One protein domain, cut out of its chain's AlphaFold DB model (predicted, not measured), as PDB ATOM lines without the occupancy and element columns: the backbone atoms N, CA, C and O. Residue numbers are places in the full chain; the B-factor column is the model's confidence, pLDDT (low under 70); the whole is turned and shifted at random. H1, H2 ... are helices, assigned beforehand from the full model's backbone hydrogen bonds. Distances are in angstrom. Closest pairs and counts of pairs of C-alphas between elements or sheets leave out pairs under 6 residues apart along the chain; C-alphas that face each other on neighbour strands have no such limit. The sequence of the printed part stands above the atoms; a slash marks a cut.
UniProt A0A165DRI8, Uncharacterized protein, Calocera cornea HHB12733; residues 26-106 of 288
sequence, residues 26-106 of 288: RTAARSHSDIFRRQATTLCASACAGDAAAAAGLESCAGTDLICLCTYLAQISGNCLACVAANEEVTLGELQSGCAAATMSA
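This is residues 26 to 106 of the 288 residues of an uncharacterized protein of Calocera cornea HHB12733 (UniProt A0A165DRI8). H1, H2 and H3 run back and forth, and H4 and H5 make a corner over one side of them, H4 crossing H1 and H5 crossing H3. The printed part has 81 residues with five named helices, H1 to H5 in order, all helix; it is compact, radius of gyration of the C-alphas 11.8 A, spans 35 by 23 by 23 A.

H1, residues 26 to 42, 26.2 A, begins at C-alpha 26 (34.668, -10.875, -58.740). H2 is 49 to 60, H3 66 to 73, H4 78 to 88; H5, 92 to 104, 19.0 A, ends at C-alpha 104 (40.217, 1.561, -44.644).

H1 and H2, a hairpin, touch (C-alphas 37 and 59, 7.0 A). H2 and H3, another, touch at 13 degrees, a shallow tilt (54 and 72, 5.6 A). H4 touches H1 at a steep 58 degrees (84 and 40, 6.0 A); H5 touches H3 (99 and 70, 5.5 A). O i to N i+4 pairs within hydrogen-bond range: 8 of 13 in H1, 5 of 8 in H2, every one in H3, H4 and H5.

The printed part has no cut and no long link; pLDDT is under 70 at residues 26 to 41 and 103 to 106.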
ATOM      1  N   ARG A  26      35.938 -10.303 -59.223       42.75
ATOM      2  CA  ARG A  26      34.668 -10.875 -58.740       42.75
ATOM      3  C   ARG A  26      34.599 -12.403 -58.846       42.75
ATOM      4  O   ARG A  26      33.823 -13.015 -58.120       42.75
ATOM      5  N   THR A  27      35.407 -13.011 -59.715       35.28
ATOM      6  CA  THR A  27      35.498 -14.475 -59.869       35.28
ATOM      7  C   THR A  27      36.659 -15.086 -59.079       35.28
ATOM      8  O   THR A  27      36.495 -16.183 -58.557       35.28
ATOM      9  N   ALA A  28      37.764 -14.362 -58.864       45.06
ATOM     10  CA  ALA A  28      38.872 -14.817 -58.013       45.06
ATOM     11  C   ALA A  28      38.514 -14.842 -56.510       45.06
ATOM     12  O   ALA A  28      38.851 -15.796 -55.812       45.06
ATOM     13  N   ALA A  29      37.749 -13.858 -56.017       49.41
ATOM     14  CA  ALA A  29      37.373 -13.784 -54.598       49.41
ATOM     15  C   ALA A  29      36.412 -14.905 -54.149       49.41
ATOM     16  O   ALA A  29      36.448 -15.322 -52.995       49.41
ATOM     17  N   ARG A  30      35.574 -15.426 -55.060       49.34
ATOM     18  CA  ARG A  30      34.667 -16.551 -54.763       49.34
ATOM     19  C   ARG A  30      35.366 -17.911 -54.750       49.34
ATOM     20  O   ARG A  30      34.835 -18.829 -54.148       49.34
ATOM     21  N   SER A  31      36.524 -18.047 -55.403       54.72
ATOM     22  CA  SER A  31      37.261 -19.316 -55.440       54.72
ATOM     23  C   SER A  31      38.209 -19.469 -54.253       54.72
ATOM     24  O   SER A  31      38.338 -20.564 -53.724       54.72
ATOM     25  N   HIS A  32      38.863 -18.390 -53.813       60.41
ATOM     26  CA  HIS A  32      39.880 -18.487 -52.760       60.41
ATOM     27  C   HIS A  32      39.296 -18.815 -51.384       60.41
ATOM     28  O   HIS A  32      39.903 -19.575 -50.642       60.41
ATOM     29  N   SER A  33      38.109 -18.302 -51.044       61.59
ATOM     30  CA  SER A  33      37.505 -18.530 -49.723       61.59
ATOM     31  C   SER A  33      37.130 -19.996 -49.488       61.59
ATOM     32  O   SER A  33      37.423 -20.530 -48.421       61.59
ATOM     33  N   ASP A  34      36.561 -20.676 -50.486       63.00
ATOM     34  CA  ASP A  34      36.217 -22.102 -50.382       63.00
ATOM     35  C   ASP A  34      37.449 -23.022 -50.402       63.00
ATOM     36  O   ASP A  34      37.438 -24.081 -49.765       63.00
ATOM     37  N   ILE A  35      38.522 -22.624 -51.096       66.00
ATOM     38  CA  ILE A  35      39.784 -23.376 -51.110       66.00
ATOM     39  C   ILE A  35      40.479 -23.254 -49.746       66.00
ATOM     40  O   ILE A  35      40.808 -24.279 -49.145       66.00
ATOM     41  N   PHE A  36      40.578 -22.040 -49.198       69.00
ATOM     42  CA  PHE A  36      41.133 -21.791 -47.861       69.00
ATOM     43  C   PHE A  36      40.422 -22.628 -46.790       69.00
ATOM     44  O   PHE A  36      41.058 -23.252 -45.939       69.00
ATOM     45  N   ARG A  37      39.089 -22.712 -46.890       67.12
ATOM     46  CA  ARG A  37      38.224 -23.479 -45.986       67.12
ATOM     47  C   ARG A  37      38.563 -24.965 -45.973       67.12
ATOM     48  O   ARG A  37      38.759 -25.545 -44.911       67.12
ATOM     49  N   ARG A  38      38.671 -25.583 -47.156       68.75
ATOM     50  CA  ARG A  38      38.951 -27.024 -47.278       68.75
ATOM     51  C   ARG A  38      40.381 -27.368 -46.886       68.75
ATOM     52  O   ARG A  38      40.620 -28.456 -46.364       68.75
ATOM     53  N   GLN A  39      41.337 -26.481 -47.131       69.94
ATOM     54  CA  GLN A  39      42.732 -26.763 -46.816       69.94
ATOM     55  C   GLN A  39      43.044 -26.604 -45.326       69.94
ATOM     56  O   GLN A  39      43.712 -27.473 -44.759       69.94
ATOM     57  N   ALA A  40      42.491 -25.579 -44.668       69.75
ATOM     58  CA  ALA A  40      42.693 -25.351 -43.238       69.75
ATOM     59  C   ALA A  40      42.241 -26.553 -42.389       69.75
ATOM     60  O   ALA A  40      42.972 -27.005 -41.508       69.75
ATOM     61  N   THR A  41      41.078 -27.133 -42.701       69.38
ATOM     62  CA  THR A  41      40.515 -28.255 -41.933       69.38
ATOM     63  C   THR A  41      41.124 -29.612 -42.266       69.38
ATOM     64  O   THR A  41      41.062 -30.509 -41.430       69.38
ATOM     65  N   THR A  42      41.684 -29.801 -43.466       79.50
ATOM     66  CA  THR A  42      42.080 -31.144 -43.936       79.50
ATOM     67  C   THR A  42      43.591 -31.335 -44.002       79.50
ATOM     68  O   THR A  42      44.086 -32.401 -43.646       79.50
ATOM     69  N   LEU A  43      44.333 -30.311 -44.431       85.62
ATOM     70  CA  LEU A  43      45.791 -30.373 -44.600       85.62
ATOM     71  C   LEU A  43      46.524 -29.782 -43.394       85.62
ATOM     72  O   LEU A  43      47.568 -30.292 -42.998       85.62
ATOM     73  N   CYS A  44      45.943 -28.755 -42.774       90.50
ATOM     74  CA  CYS A  44      46.547 -28.036 -41.654       90.50
ATOM     75  C   CYS A  44      45.928 -28.366 -40.292       90.50
ATOM     76  O   CYS A  44      46.247 -27.708 -39.306       90.50
ATOM     77  N   ALA A  45      45.103 -29.414 -40.196       86.81
ATOM     78  CA  ALA A  45      44.372 -29.767 -38.975       86.81
ATOM     79  C   ALA A  45      45.263 -29.861 -37.722       86.81
ATOM     80  O   ALA A  45      44.889 -29.386 -36.654       86.81
ATOM     81  N   SER A  46      46.464 -30.435 -37.849       89.69
ATOM     82  CA  SER A  46      47.411 -30.553 -36.733       89.69
ATOM     83  C   SER A  46      48.066 -29.224 -36.354       89.69
ATOM     84  O   SER A  46      48.340 -29.001 -35.180       89.69
ATOM     85  N   ALA A  47      48.308 -28.343 -37.329       87.56
ATOM     86  CA  ALA A  47      48.870 -27.012 -37.099       87.56
ATOM     87  C   ALA A  47      47.822 -26.032 -36.542       87.56
ATOM     88  O   ALA A  47      48.174 -25.118 -35.806       87.56
ATOM     89  N   CYS A  48      46.542 -26.259 -36.854       88.69
ATOM     90  CA  CYS A  48      45.402 -25.436 -36.451       88.69
ATOM     91  C   CYS A  48      44.627 -25.993 -35.246       88.69
ATOM     92  O   CYS A  48      43.563 -25.475 -34.912       88.69
ATOM     93  N   ALA A  49      45.122 -27.040 -34.577       88.62
ATOM     94  CA  ALA A  49      44.394 -27.696 -33.488       88.62
ATOM     95  C   ALA A  49      44.085 -26.751 -32.306       88.62
ATOM     96  O   ALA A  49      43.059 -26.911 -31.648       88.62
ATOM     97  N   GLY A  50      44.944 -25.753 -32.062       86.31
ATOM     98  CA  GLY A  50      44.723 -24.712 -31.050       86.31
ATOM     99  C   GLY A  50      43.712 -23.634 -31.462       86.31
ATOM    100  O   GLY A  50      43.145 -22.976 -30.595       86.31
ATOM    101  N   ASP A  51      43.432 -23.502 -32.761       91.50
ATOM    102  CA  ASP A  51      42.637 -22.416 -33.349       91.50
ATOM    103  C   ASP A  51      41.315 -22.914 -33.949       91.50
ATOM    104  O   ASP A  51      40.694 -22.234 -34.767       91.50
ATOM    105  N   ALA A  52      40.859 -24.112 -33.568       82.75
ATOM    106  CA  ALA A  52      39.690 -24.756 -34.170       82.75
ATOM    107  C   ALA A  52      38.426 -23.872 -34.134       82.75
ATOM    108  O   ALA A  52      37.628 -23.897 -35.069       82.75
ATOM    109  N   ALA A  53      38.264 -23.050 -33.090       84.38
ATOM    110  CA  ALA A  53      37.158 -22.100 -32.977       84.38
ATOM    111  C   ALA A  53      37.264 -20.939 -33.983       84.38
ATOM    112  O   ALA A  53      36.261 -20.563 -34.586       84.38
ATOM    113  N   ALA A  54      38.468 -20.402 -34.207       86.12
ATOM    114  CA  ALA A  54      38.697 -19.362 -35.208       86.12
ATOM    115  C   ALA A  54      38.535 -19.920 -36.631       86.12
ATOM    116  O   ALA A  54      37.905 -19.284 -37.475       86.12
ATOM    117  N   ALA A  55      39.011 -21.146 -36.872       81.94
ATOM    118  CA  ALA A  55      38.825 -21.857 -38.135       81.94
ATOM    119  C   ALA A  55      37.340 -22.145 -38.434       81.94
ATOM    120  O   ALA A  55      36.891 -21.923 -39.555       81.94
ATOM    121  N   ALA A  56      36.552 -22.558 -37.434       83.75
ATOM    122  CA  ALA A  56      35.099 -22.700 -37.572       83.75
ATOM    123  C   ALA A  56      34.406 -21.341 -37.791       83.75
ATOM    124  O   ALA A  56      33.448 -21.229 -38.550       83.75
ATOM    125  N   GLY A  57      34.916 -20.276 -37.169       84.31
ATOM    126  CA  GLY A  57      34.441 -18.910 -37.372       84.31
ATOM    127  C   GLY A  57      34.656 -18.386 -38.795       84.31
ATOM    128  O   GLY A  57      33.761 -17.747 -39.348       84.31
ATOM    129  N   LEU A  58      35.763 -18.750 -39.449       82.62
ATOM    130  CA  LEU A  58      35.970 -18.495 -40.881       82.62
ATOM    131  C   LEU A  58      34.885 -19.130 -41.751       82.62
ATOM    132  O   LEU A  58      34.535 -18.579 -42.793       82.62
ATOM    133  N   GLU A  59      34.299 -20.247 -41.313       81.50
ATOM    134  CA  GLU A  59      33.156 -20.842 -41.996       81.50
ATOM    135  C   GLU A  59      31.864 -20.035 -41.810       81.50
ATOM    136  O   GLU A  59      30.963 -20.100 -42.641       81.50
ATOM    137  N   SER A  60      31.742 -19.246 -40.750       87.75
ATOM    138  CA  SER A  60      30.571 -18.383 -40.574       87.75
ATOM    139  C   SER A  60      30.621 -17.124 -41.448       87.75
ATOM    140  O   SER A  60      29.578 -16.532 -41.728       87.75
ATOM    141  N   CYS A  61      31.802 -16.742 -41.944       88.81
ATOM    142  CA  CYS A  61      31.943 -15.613 -42.852       88.81
ATOM    143  C   CYS A  61      31.359 -15.953 -44.228       88.81
ATOM    144  O   CYS A  61      31.844 -16.838 -44.938       88.81
ATOM    145  N   ALA A  62      30.331 -15.214 -44.648       77.06
ATOM    146  CA  ALA A  62      29.887 -15.250 -46.036       77.06
ATOM    147  C   ALA A  62      31.078 -14.873 -46.936       77.06
ATOM    148  O   ALA A  62      31.754 -13.887 -46.660       77.06
ATOM    149  N   GLY A  63      31.341 -15.632 -48.008       76.19
ATOM    150  CA  GLY A  63      32.584 -15.566 -48.806       76.19
ATOM    151  C   GLY A  63      32.917 -14.230 -49.498       76.19
ATOM    152  O   GLY A  63      33.845 -14.174 -50.298       76.19
ATOM    153  N   THR A  64      32.166 -13.164 -49.223       78.56
ATOM    154  CA  THR A  64      32.432 -11.785 -49.657       78.56
ATOM    155  C   THR A  64      32.753 -10.826 -48.510       78.56
ATOM    156  O   THR A  64      33.133  -9.690 -48.782       78.56
ATOM    157  N   ASP A  65      32.600 -11.240 -47.251       88.38
ATOM    158  CA  ASP A  65      32.858 -10.388 -46.093       88.38
ATOM    159  C   ASP A  65      34.337 -10.450 -45.700       88.38
ATOM    160  O   ASP A  65      34.778 -11.251 -44.872       88.38
ATOM    161  N   LEU A  66      35.116  -9.592 -46.359       83.12
ATOM    162  CA  LEU A  66      36.549  -9.455 -46.128       83.12
ATOM    163  C   LEU A  66      36.843  -9.019 -44.681       83.12
ATOM    164  O   LEU A  66      37.845  -9.440 -44.119       83.12
ATOM    165  N   ILE A  67      35.957  -8.237 -44.052       85.44
ATOM    166  CA  ILE A  67      36.121  -7.769 -42.667       85.44
ATOM    167  C   ILE A  67      35.951  -8.940 -41.695       85.44
ATOM    168  O   ILE A  67      36.780  -9.127 -40.801       85.44
ATOM    169  N   CYS A  68      34.923  -9.766 -41.905       90.38
ATOM    170  CA  CYS A  68      34.734 -11.004 -41.153       90.38
ATOM    171  C   CYS A  68      35.968 -11.910 -41.284       90.38
ATOM    172  O   CYS A  68      36.520 -12.356 -40.277       90.38
ATOM    173  N   LEU A  69      36.470 -12.097 -42.511       88.81
ATOM    174  CA  LEU A  69      37.648 -12.923 -42.779       88.81
ATOM    175  C   LEU A  69      38.887 -12.427 -42.016       88.81
ATOM    176  O   LEU A  69      39.582 -13.209 -41.369       88.81
ATOM    177  N   CYS A  70      39.140 -11.119 -42.054       88.56
ATOM    178  CA  CYS A  70      40.294 -10.497 -41.411       88.56
ATOM    179  C   CYS A  70      40.219 -10.525 -39.882       88.56
ATOM    180  O   CYS A  70      41.246 -10.654 -39.219       88.56
ATOM    181  N   THR A  71      39.009 -10.472 -39.321       87.94
ATOM    182  CA  THR A  71      38.793 -10.578 -37.871       87.94
ATOM    183  C   THR A  71      39.183 -11.963 -37.355       87.94
ATOM    184  O   THR A  71      39.846 -12.073 -36.325       87.94
ATOM    185  N   TYR A  72      38.827 -13.023 -38.085       88.88
ATOM    186  CA  TYR A  72      39.192 -14.392 -37.711       88.88
ATOM    187  C   TYR A  72      40.644 -14.738 -38.043       88.88
ATOM    188  O   TYR A  72      41.282 -15.442 -37.267       88.88
ATOM    189  N   LEU A  73      41.200 -14.200 -39.133       87.06
ATOM    190  CA  LEU A  73      42.625 -14.352 -39.453       87.06
ATOM    191  C   LEU A  73      43.531 -13.788 -38.353       87.06
ATOM    192  O   LEU A  73      44.573 -14.371 -38.079       87.06
ATOM    193  N   ALA A  74      43.120 -12.709 -37.683       85.25
ATOM    194  CA  ALA A  74      43.852 -12.154 -36.545       85.25
ATOM    195  C   ALA A  74      43.839 -13.059 -35.296       85.25
ATOM    196  O   ALA A  74      44.659 -12.865 -34.402       85.25
ATOM    197  N   GLN A  75      42.917 -14.026 -35.223       87.38
ATOM    198  CA  GLN A  75      42.807 -14.979 -34.111       87.38
ATOM    199  C   GLN A  75      43.470 -16.328 -34.393       87.38
ATOM    200  O   GLN A  75      43.568 -17.151 -33.489       87.38
ATOM    201  N   ILE A  76      43.904 -16.572 -35.629       88.88
ATOM    202  CA  ILE A  76      44.597 -17.800 -36.000       88.88
ATOM    203  C   ILE A  76      46.074 -17.690 -35.610       88.88
ATOM    204  O   ILE A  76      46.734 -16.693 -35.906       88.88
ATOM    205  N   SER A  77      46.622 -18.736 -34.987       91.00
ATOM    206  CA  SER A  77      48.050 -18.803 -34.687       91.00
ATOM    207  C   SER A  77      48.907 -18.722 -35.953       91.00
ATOM    208  O   SER A  77      48.562 -19.250 -37.016       91.00
ATOM    209  N   GLY A  78      50.096 -18.127 -35.831       86.94
ATOM    210  CA  GLY A  78      51.040 -18.020 -36.947       86.94
ATOM    211  C   GLY A  78      51.399 -19.372 -37.579       86.94
ATOM    212  O   GLY A  78      51.615 -19.438 -38.783       86.94
ATOM    213  N   ASN A  79      51.379 -20.466 -36.807       85.62
ATOM    214  CA  ASN A  79      51.655 -21.820 -37.301       85.62
ATOM    215  C   ASN A  79      50.551 -22.340 -38.228       85.62
ATOM    216  O   ASN A  79      50.837 -22.912 -39.283       85.62
ATOM    217  N   CYS A  80      49.291 -22.127 -37.851       90.06
ATOM    218  CA  CYS A  80      48.155 -22.461 -38.698       90.06
ATOM    219  C   CYS A  80      48.165 -21.592 -39.964       90.06
ATOM    220  O   CYS A  80      48.042 -22.111 -41.074       90.06
ATOM    221  N   LEU A  81      48.426 -20.291 -39.820       87.88
ATOM    222  CA  LEU A  81      48.449 -19.346 -40.936       87.88
ATOM    223  C   LEU A  81      49.595 -19.627 -41.924       87.88
ATOM    224  O   LEU A  81      49.381 -19.599 -43.133       87.88
ATOM    225  N   ALA A  82      50.782 -19.986 -41.427       84.25
ATOM    226  CA  ALA A  82      51.916 -20.406 -42.248       84.25
ATOM    227  C   ALA A  82      51.635 -21.712 -43.005       84.25
ATOM    228  O   ALA A  82      51.997 -21.827 -44.173       84.25
ATOM    229  N   CYS A  83      50.956 -22.677 -42.373       88.75
ATOM    230  CA  CYS A  83      50.558 -23.914 -43.043       88.75
ATOM    231  C   CYS A  83      49.584 -23.640 -44.194       88.75
ATOM    232  O   CYS A  83      49.767 -24.168 -45.291       88.75
ATOM    233  N   VAL A  84      48.574 -22.791 -43.977       86.19
ATOM    234  CA  VAL A  84      47.608 -22.471 -45.034       86.19
ATOM    235  C   VAL A  84      48.266 -21.658 -46.154       86.19
ATOM    236  O   VAL A  84      48.100 -21.992 -47.324       86.19
ATOM    237  N   ALA A  85      49.095 -20.665 -45.816       85.19
ATOM    238  CA  ALA A  85      49.862 -19.885 -46.791       85.19
ATOM    239  C   ALA A  85      50.790 -20.763 -47.652       85.19
ATOM    240  O   ALA A  85      50.867 -20.582 -48.866       85.19
ATOM    241  N   ALA A  86      51.452 -21.755 -47.046       84.62
ATOM    242  CA  ALA A  86      52.346 -22.670 -47.752       84.62
ATOM    243  C   ALA A  86      51.625 -23.588 -48.756       84.62
ATOM    244  O   ALA A  86      52.249 -24.010 -49.726       84.62
ATOM    245  N   ASN A  87      50.343 -23.903 -48.540       82.94
ATOM    246  CA  ASN A  87      49.569 -24.738 -49.466       82.94
ATOM    247  C   ASN A  87      48.894 -23.926 -50.586       82.94
ATOM    248  O   ASN A  87      48.689 -24.459 -51.673       82.94
ATOM    249  N   GLU A  88      48.593 -22.648 -50.346       83.31
ATOM    250  CA  GLU A  88      47.914 -21.777 -51.317       83.31
ATOM    251  C   GLU A  88      48.869 -20.981 -52.220       83.31
ATOM    252  O   GLU A  88      48.411 -20.243 -53.088       83.31
ATOM    253  N   GLU A  89      50.184 -21.075 -51.996       81.38
ATOM    254  CA  GLU A  89      51.197 -20.199 -52.617       81.38
ATOM    255  C   GLU A  89      50.924 -18.693 -52.396       81.38
ATOM    256  O   GLU A  89      51.513 -17.835 -53.052       81.38
ATOM    257  N   VAL A  90      50.050 -18.354 -51.442       82.56
ATOM    258  CA  VAL A  90      49.718 -16.975 -51.076       82.56
ATOM    259  C   VAL A  90      50.696 -16.512 -50.016       82.56
ATOM    260  O   VAL A  90      50.852 -17.135 -48.963       82.56
ATOM    261  N   THR A  91      51.344 -15.379 -50.263       81.69
ATOM    262  CA  THR A  91      52.258 -14.818 -49.273       81.69
ATOM    263  C   THR A  91      51.482 -14.188 -48.116       81.69
ATOM    264  O   THR A  91      50.462 -13.524 -48.296       81.69
ATOM    265  N   LEU A  92      52.000 -14.351 -46.899       76.50
ATOM    266  CA  LEU A  92      51.400 -13.796 -45.677       76.50
ATOM    267  C   LEU A  92      51.208 -12.267 -45.768       76.50
ATOM    268  O   LEU A  92      50.219 -11.723 -45.278       76.50
ATOM    269  N   GLY A  93      52.116 -11.591 -46.483       74.44
ATOM    270  CA  GLY A  93      52.045 -10.153 -46.747       74.44
ATOM    271  C   GLY A  93      50.910  -9.743 -47.693       74.44
ATOM    272  O   GLY A  93      50.321  -8.678 -47.510       74.44
ATOM    273  N   GLU A  94      50.539 -10.570 -48.672       79.25
ATOM    274  CA  GLU A  94      49.379 -10.291 -49.533       79.25
ATOM    275  C   GLU A  94      48.068 -10.408 -48.754       79.25
ATOM    276  O   GLU A  94      47.161  -9.594 -48.927       79.25
ATOM    277  N   LEU A  95      47.992 -11.371 -47.834       78.44
ATOM    278  CA  LEU A  95      46.820 -11.553 -46.986       78.44
ATOM    279  C   LEU A  95      46.656 -10.385 -45.998       78.44
ATOM    280  O   LEU A  95      45.575  -9.804 -45.888       78.44
ATOM    281  N   GLN A  96      47.744  -9.983 -45.331       79.25
ATOM    282  CA  GLN A  96      47.740  -8.840 -44.412       79.25
ATOM    283  C   GLN A  96      47.459  -7.513 -45.122       79.25
ATOM    284  O   GLN A  96      46.658  -6.720 -44.628       79.25
ATOM    285  N   SER A  97      48.054  -7.272 -46.296       77.56
ATOM    286  CA  SER A  97      47.785  -6.050 -47.070       77.56
ATOM    287  C   SER A  97      46.343  -5.993 -47.582       77.56
ATOM    288  O   SER A  97      45.727  -4.926 -47.551       77.56
ATOM    289  N   GLY A  98      45.757  -7.139 -47.954       82.56
ATOM    290  CA  GLY A  98      44.331  -7.254 -48.258       82.56
ATOM    291  C   GLY A  98      43.447  -6.853 -47.074       82.56
ATOM    292  O   GLY A  98      42.500  -6.083 -47.241       82.56
ATOM    293  N   CYS A  99      43.797  -7.306 -45.869       83.50
ATOM    294  CA  CYS A  99      43.069  -6.971 -44.647       83.50
ATOM    295  C   CYS A  99      43.228  -5.511 -44.209       83.50
ATOM    296  O   CYS A  99      42.245  -4.863 -43.840       83.50
ATOM    297  N   ALA A 100      44.430  -4.947 -44.312       78.31
ATOM    298  CA  ALA A 100      44.661  -3.535 -44.030       78.31
ATOM    299  C   ALA A 100      43.839  -2.635 -44.972       78.31
ATOM    300  O   ALA A 100      43.160  -1.711 -44.521       78.31
ATOM    301  N   ALA A 101      43.808  -2.960 -46.270       74.44
ATOM    302  CA  ALA A 101      43.029  -2.221 -47.265       74.44
ATOM    303  C   ALA A 101      41.505  -2.336 -47.056       74.44
ATOM    304  O   ALA A 101      40.777  -1.363 -47.279       74.44
ATOM    305  N   ALA A 102      41.022  -3.501 -46.602       74.06
ATOM    306  CA  ALA A 102      39.614  -3.741 -46.274       74.06
ATOM    307  C   ALA A 102      39.117  -2.814 -45.161       74.06
ATOM    308  O   ALA A 102      38.024  -2.257 -45.244       74.06
ATOM    309  N   THR A 103      39.960  -2.622 -44.146       69.81
ATOM    310  CA  THR A 103      39.630  -1.849 -42.945       69.81
ATOM    311  C   THR A 103      39.509  -0.351 -43.247       69.81
ATOM    312  O   THR A 103      38.728   0.347 -42.612       69.81
ATOM    313  N   MET A 104      40.234   0.144 -44.256       59.75
ATOM    314  CA  MET A 104      40.217   1.561 -44.644       59.75
ATOM    315  C   MET A 104      39.138   1.918 -45.677       59.75
ATOM    316  O   MET A 104      38.819   3.093 -45.837       59.75
ATOM    317  N   SER A 105      38.580   0.933 -46.391       56.28
ATOM    318  CA  SER A 105      37.622   1.175 -47.486       56.28
ATOM    319  C   SER A 105      36.153   1.038 -47.084       56.28
ATOM    320  O   SER A 105      35.284   1.212 -47.938       56.28
ATOM    321  N   ALA A 106      35.846   0.714 -45.828       45.81
ATOM    322  CA  ALA A 106      34.464   0.627 -45.376       45.81
ATOM    323  C   ALA A 106      33.898   2.041 -45.133       45.81
ATOM    324  O   ALA A 106      34.355   2.719 -44.209       45.81
TER     325      ALA A 106